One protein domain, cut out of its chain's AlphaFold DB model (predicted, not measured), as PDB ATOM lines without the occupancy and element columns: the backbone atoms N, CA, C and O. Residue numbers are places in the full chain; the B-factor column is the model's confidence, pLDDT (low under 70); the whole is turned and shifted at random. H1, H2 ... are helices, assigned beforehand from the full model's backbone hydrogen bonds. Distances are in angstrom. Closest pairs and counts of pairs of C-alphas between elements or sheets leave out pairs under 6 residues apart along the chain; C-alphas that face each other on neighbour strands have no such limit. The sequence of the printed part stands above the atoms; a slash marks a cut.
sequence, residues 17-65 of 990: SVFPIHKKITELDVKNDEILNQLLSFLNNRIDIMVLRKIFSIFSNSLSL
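AT A GLANCE: This is residues 17 to 65 of the 990 residues of a protein of Firmicutes bacterium ADurb.Bin080 (UniProt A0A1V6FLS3). Two short helices, H1 and H2, are set at nearly a right angle, with the beginning of H2 beside H1, and a long stretch without named elements, residues 17 to 32, curves across the other side of the domain before it leads into H1. After H2 the tail, residues 59 to 65, folds back toward that first stretch. The printed part has 49 residues with two named helices, H1 then H2, and no named strand; the class is all helix, though the helices hold 20 of the 49 residues. It is compact, with a radius of gyration of the C-alphas of 10.3 A, and a rounded outline of 24 by 22 by 17 A.

IN THESE COORDINATES: Find C-alpha 33 at (24.079, 14.115, 17.032); from there H1, residues 33 to 42, runs 14.2 A to C-alpha 42 at (26.941, 17.043, 3.477), with z falling along the way. Then look for H2, residues 49 to 58, which runs 14.5 A and ends at C-alpha 58, at (7.234, 12.489, 9.470).

HOW THE PARTS SIT: Start at Leu 36 in H1 and look across to Ile 49 in H2: H1 and H2 touch, and these are their closest C-alphas, 6.6 A apart. The lines of the two helices are about perpendicular, at 85 degrees, and their centres are 12.5 A apart. In H1 and H2 every O i to N i+4 pair is within hydrogen-bond range.

THE WHOLE: The two C-alphas farthest apart are those of Val 18 and Ile 58, at 25.9 A. The printed part has no cut, and the link from H1 to H2, six residues, is short. The mean pLDDT of the printed part is 73.4; look for values under 70 at residue 17, residues 26 to 31, residues 45 to 46 and residues 60 to 61.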
ATOM      1  N   SER A  17      29.507  11.701   1.311       64.75
ATOM      2  CA  SER A  17      29.964  12.125  -0.022       64.75
ATOM      3  C   SER A  17      30.089  10.965  -1.019       64.75
ATOM      4  O   SER A  17      29.949  11.174  -2.224       64.75
ATOM      5  N   VAL A  18      30.281   9.738  -0.519       70.19
ATOM      6  CA  VAL A  18      30.437   8.509  -1.321       70.19
ATOM      7  C   VAL A  18      29.154   7.658  -1.320       70.19
ATOM      8  O   VAL A  18      29.035   6.678  -2.058       70.19
ATOM      9  N   PHE A  19      28.155   8.023  -0.510       74.44
ATOM     10  CA  PHE A  19      26.911   7.269  -0.397       74.44
ATOM     11  C   PHE A  19      26.035   7.445  -1.657       74.44
ATOM     12  O   PHE A  19      25.858   8.568  -2.136       74.44
ATOM     13  N   PRO A  20      25.432   6.372  -2.209       75.00
ATOM     14  CA  PRO A  20      24.626   6.483  -3.420       75.00
ATOM     15  C   PRO A  20      23.409   7.387  -3.197       75.00
ATOM     16  O   PRO A  20      22.540   7.072  -2.382       75.00
ATOM     17  N   ILE A  21      23.311   8.481  -3.960       76.25
ATOM     18  CA  ILE A  21      22.338   9.554  -3.695       76.25
ATOM     19  C   ILE A  21      20.872   9.078  -3.735       76.25
ATOM     20  O   ILE A  21      20.026   9.595  -3.007       76.25
ATOM     21  N   HIS A  22      20.586   8.042  -4.530       79.31
ATOM     22  CA  HIS A  22      19.250   7.467  -4.735       79.31
ATOM     23  C   HIS A  22      18.917   6.318  -3.767       79.31
ATOM     24  O   HIS A  22      17.767   5.884  -3.699       79.31
ATOM     25  N   LYS A  23      19.897   5.804  -3.007       79.94
ATOM     26  CA  LYS A  23      19.679   4.692  -2.072       79.94
ATOM     27  C   LYS A  23      19.028   5.211  -0.790       79.94
ATOM     28  O   LYS A  23      19.437   6.221  -0.225       79.94
ATOM     29  N   LYS A  24      17.997   4.500  -0.336       81.19
ATOM     30  CA  LYS A  24      17.269   4.788   0.903       81.19
ATOM     31  C   LYS A  24      18.177   4.538   2.110       81.19
ATOM     32  O   LYS A  24      18.851   3.508   2.160       81.19
ATOM     33  N   ILE A  25      18.196   5.455   3.075       76.94
ATOM     34  CA  ILE A  25      19.053   5.343   4.259       76.94
ATOM     35  C   ILE A  25      18.322   4.531   5.334       76.94
ATOM     36  O   ILE A  25      17.471   5.052   6.048       76.94
ATOM     37  N   THR A  26      18.595   3.228   5.406       62.94
ATOM     38  CA  THR A  26      17.825   2.268   6.219       62.94
ATOM     39  C   THR A  26      18.292   2.126   7.673       62.94
ATOM     40  O   THR A  26      17.593   1.490   8.451       62.94
ATOM     41  N   GLU A  27      19.424   2.728   8.056       63.16
ATOM     42  CA  GLU A  27      20.088   2.508   9.360       63.16
ATOM     43  C   GLU A  27      20.667   3.807   9.963       63.16
ATOM     44  O   GLU A  27      21.747   3.824  10.548       63.16
ATOM     45  N   LEU A  28      19.971   4.936   9.795       67.12
ATOM     46  CA  LEU A  28      20.363   6.202  10.424       67.12
ATOM     47  C   LEU A  28      19.868   6.237  11.877       67.12
ATOM     48  O   LEU A  28      18.660   6.314  12.110       67.12
ATOM     49  N   ASP A  29      20.779   6.226  12.857       68.19
ATOM     50  CA  ASP A  29      20.408   6.525  14.244       68.19
ATOM     51  C   ASP A  29      20.173   8.031  14.405       68.19
ATOM     52  O   ASP A  29      21.080   8.817  14.677       68.19
ATOM     53  N   VAL A  30      18.910   8.428  14.252       66.12
ATOM     54  CA  VAL A  30      18.456   9.818  14.371       66.12
ATOM     55  C   VAL A  30      18.666  10.364  15.790       66.12
ATOM     56  O   VAL A  30      18.519  11.561  16.003       66.12
ATOM     57  N   LYS A  31      19.005   9.552  16.802       65.31
ATOM     58  CA  LYS A  31      19.339  10.055  18.147       65.31
ATOM     59  C   LYS A  31      20.795  10.498  18.280       65.31
ATOM     60  O   LYS A  31      21.066  11.288  19.181       65.31
ATOM     61  N   ASN A  32      21.685  10.077  17.384       77.69
ATOM     62  CA  ASN A  32      23.106  10.404  17.439       77.69
ATOM     63  C   ASN A  32      23.413  11.750  16.748       77.69
ATOM     64  O   ASN A  32      23.366  11.860  15.520       77.69
ATOM     65  N   ASP A  33      23.756  12.773  17.539       77.75
ATOM     66  CA  ASP A  33      24.079  14.115  17.032       77.75
ATOM     67  C   ASP A  33      25.337  14.145  16.152       77.75
ATOM     68  O   ASP A  33      25.422  14.964  15.242       77.75
ATOM     69  N   GLU A  34      26.304  13.250  16.363       76.25
ATOM     70  CA  GLU A  34      27.541  13.214  15.574       76.25
ATOM     71  C   GLU A  34      27.263  12.796  14.121       76.25
ATOM     72  O   GLU A  34      27.739  13.427  13.177       76.25
ATOM     73  N   ILE A  35      26.393  11.798  13.937       74.56
ATOM     74  CA  ILE A  35      25.957  11.329  12.616       74.56
ATOM     75  C   ILE A  35      25.068  12.380  11.929       74.56
ATOM     76  O   ILE A  35      25.214  12.631  10.730       74.56
ATOM     77  N   LEU A  36      24.170  13.037  12.674       77.00
ATOM     78  CA  LEU A  36      23.347  14.125  12.132       77.00
ATOM     79  C   LEU A  36      24.193  15.331  11.708       77.00
ATOM     80  O   LEU A  36      23.926  15.911  10.660       77.00
ATOM     81  N   ASN A  37      25.238  15.674  12.464       78.56
ATOM     82  CA  ASN A  37      26.180  16.735  12.105       78.56
ATOM     83  C   ASN A  37      26.986  16.403  10.840       78.56
ATOM     84  O   ASN A  37      27.191  17.275   9.995       78.56
ATOM     85  N   GLN A  38      27.389  15.144  10.651       77.62
ATOM     86  CA  GLN A  38      28.022  14.694   9.403       77.62
ATOM     87  C   GLN A  38      27.065  14.831   8.205       77.62
ATOM     88  O   GLN A  38      27.453  15.325   7.145       77.62
ATOM     89  N   LEU A  39      25.792  14.466   8.383       78.25
ATOM     90  CA  LEU A  39      24.761  14.620   7.354       78.25
ATOM     91  C   LEU A  39      24.445  16.099   7.061       78.25
ATOM     92  O   LEU A  39      24.241  16.471   5.907       78.25
ATOM     93  N   LEU A  40      24.464  16.964   8.078       77.50
ATOM     94  CA  LEU A  40      24.342  18.415   7.912       77.50
ATOM     95  C   LEU A  40      25.488  19.015   7.113       77.50
ATOM     96  O   LEU A  40      25.242  19.807   6.202       77.50
ATOM     97  N   SER A  41      26.720  18.595   7.408       78.12
ATOM     98  CA  SER A  41      27.895  19.012   6.649       78.12
ATOM     99  C   SER A  41      27.751  18.643   5.171       78.12
ATOM    100  O   SER A  41      28.048  19.466   4.309       78.12
ATOM    101  N   PHE A  42      27.235  17.447   4.858       76.81
ATOM    102  CA  PHE A  42      26.941  17.043   3.477       76.81
ATOM    103  C   PHE A  42      25.848  17.907   2.827       76.81
ATOM    104  O   PHE A  42      25.965  18.308   1.669       76.81
ATOM    105  N   LEU A  43      24.801  18.261   3.578       70.75
ATOM    106  CA  LEU A  43      23.754  19.186   3.132       70.75
ATOM    107  C   LEU A  43      24.211  20.657   3.108       70.75
ATOM    108  O   LEU A  43      23.384  21.534   2.862       70.75
ATOM    109  N   ASN A  44      25.497  20.953   3.337       70.25
ATOM    110  CA  ASN A  44      26.048  22.306   3.441       70.25
ATOM    111  C   ASN A  44      25.301  23.185   4.465       70.25
ATOM    112  O   ASN A  44      25.060  24.364   4.203       70.25
ATOM    113  N   ASN A  45      24.875  22.609   5.596       62.41
ATOM    114  CA  ASN A  45      24.133  23.291   6.666       62.41
ATOM    115  C   ASN A  45      22.871  24.035   6.179       62.41
ATOM    116  O   ASN A  45      22.490  25.066   6.728       62.41
ATOM    117  N   ARG A  46      22.214  23.534   5.120       66.94
ATOM    118  CA  ARG A  46      21.000  24.151   4.547       66.94
ATOM    119  C   ARG A  46      19.773  24.095   5.465       66.94
ATOM    120  O   ARG A  46      18.839  24.855   5.235       66.94
ATOM    121  N   ILE A  47      19.765  23.198   6.447       71.31
ATOM    122  CA  ILE A  47      18.712  22.999   7.457       71.31
ATOM    123  C   ILE A  47      19.365  22.761   8.825       71.31
ATOM    124  O   ILE A  47      20.566  22.512   8.878       71.31
ATOM    125  N   ASP A  48      18.604  22.828   9.918       70.31
ATOM    126  CA  ASP A  48      19.107  22.554  11.273       70.31
ATOM    127  C   ASP A  48      18.881  21.085  11.719       70.31
ATOM    128  O   ASP A  48      18.139  20.317  11.093       70.31
ATOM    129  N   ILE A  49      19.533  20.684  12.821       73.31
ATOM    130  CA  ILE A  49      19.427  19.329  13.403       73.31
ATOM    131  C   ILE A  49      17.979  18.995  13.794       73.31
ATOM    132  O   ILE A  49      17.541  17.854  13.630       73.31
ATOM    133  N   MET A  50      17.218  19.955  14.324       70.06
ATOM    134  CA  MET A  50      15.842  19.726  14.781       70.06
ATOM    135  C   MET A  50      14.898  19.472  13.602       70.06
ATOM    136  O   MET A  50      14.057  18.574  13.667       70.06
ATOM    137  N   VAL A  51      15.070  20.197  12.499       72.06
ATOM    138  CA  VAL A  51      14.361  20.017  11.232       72.06
ATOM    139  C   VAL A  51      14.713  18.666  10.626       72.06
ATOM    140  O   VAL A  51      13.805  17.950  10.214       72.06
ATOM    141  N   LEU A  52      15.984  18.252  10.647       75.81
ATOM    142  CA  LEU A  52      16.374  16.895  10.240       75.81
ATOM    143  C   LEU A  52      15.665  15.817  11.064       75.81
ATOM    144  O   LEU A  52      15.071  14.899  10.499       75.81
ATOM    145  N   ARG A  53      15.666  15.946  12.396       75.06
ATOM    146  CA  ARG A  53      14.946  15.028  13.295       75.06
ATOM    147  C   ARG A  53      13.450  14.993  12.968       75.06
ATOM    148  O   ARG A  53      12.852  13.918  12.927       75.06
ATOM    149  N   LYS A  54      12.855  16.153  12.673       74.81
ATOM    150  CA  LYS A  54      11.449  16.278  12.276       74.81
ATOM    151  C   LYS A  54      11.164  15.601  10.932       74.81
ATOM    152  O   LYS A  54      10.173  14.879  10.830       74.81
ATOM    153  N   ILE A  55      12.040  15.759   9.939       78.56
ATOM    154  CA  ILE A  55      11.963  15.054   8.650       78.56
ATOM    155  C   ILE A  55      11.903  13.543   8.880       78.56
ATOM    156  O   ILE A  55      10.941  12.902   8.463       78.56
ATOM    157  N   PHE A  56      12.842  12.973   9.631       77.81
ATOM    158  CA  PHE A  56      12.823  11.531   9.896       77.81
ATOM    159  C   PHE A  56      11.632  11.060  10.748       77.81
ATOM    160  O   PHE A  56      11.286   9.886  10.699       77.81
ATOM    161  N   SER A  57      10.978  11.951  11.503       76.31
ATOM    162  CA  SER A  57       9.762  11.612  12.260       76.31
ATOM    163  C   SER A  57       8.485  11.570  11.408       76.31
ATOM    164  O   SER A  57       7.563  10.825  11.728       76.31
ATOM    165  N   ILE A  58       8.420  12.369  10.335       76.69
ATOM    166  CA  ILE A  58       7.234  12.489   9.470       76.69
ATOM    167  C   ILE A  58       7.233  11.410   8.390       76.69
ATOM    168  O   ILE A  58       6.192  10.827   8.084       76.69
ATOM    169  N   PHE A  59       8.397  11.135   7.804       75.00
ATOM    170  CA  PHE A  59       8.519  10.171   6.720       75.00
ATOM    171  C   PHE A  59       8.653   8.760   7.301       75.00
ATOM    172  O   PHE A  59       9.691   8.385   7.834       75.00
ATOM    173  N   SER A  60       7.588   7.959   7.186       56.78
ATOM    174  CA  SER A  60       7.525   6.587   7.719       56.78
ATOM    175  C   SER A  60       8.475   5.596   7.028       56.78
ATOM    176  O   SER A  60       8.724   4.515   7.555       56.78
ATOM    177  N   ASN A  61       8.980   5.948   5.841       59.97
ATOM    178  CA  ASN A  61       9.975   5.187   5.089       59.97
ATOM    179  C   ASN A  61      11.328   5.903   5.170       59.97
ATOM    180  O   ASN A  61      11.371   7.132   5.208       59.97
ATOM    181  N   SER A  62      12.428   5.148   5.101       71.12
ATOM    182  CA  SER A  62      13.766   5.721   4.942       71.12
ATOM    183  C   SER A  62      13.799   6.700   3.759       71.12
ATOM    184  O   SER A  62      13.202   6.441   2.714       71.12
ATOM    185  N   LEU A  63      14.454   7.850   3.916       82.00
ATOM    186  CA  LEU A  63      14.658   8.824   2.835       82.00
ATOM    187  C   LEU A  63      15.994   8.551   2.140       82.00
ATOM    188  O   LEU A  63      16.914   8.012   2.757       82.00
ATOM    189  N   SER A  64      16.108   8.888   0.858       85.06
ATOM    190  CA  SER A  64      17.401   8.924   0.163       85.06
ATOM    191  C   SER A  64      18.095  10.277   0.361       85.06
ATOM    192  O   SER A  64      17.457  11.265   0.729       85.06
ATOM    193  N   LEU A  65      19.402  10.358   0.084       81.69
ATOM    194  CA  LEU A  65      20.109  11.647   0.081       81.69
ATOM    195  C   LEU A  65      19.532  12.615  -0.964       81.69
ATOM    196  O   LEU A  65      19.513  13.822  -0.734       81.69
TER     197      LEU A  65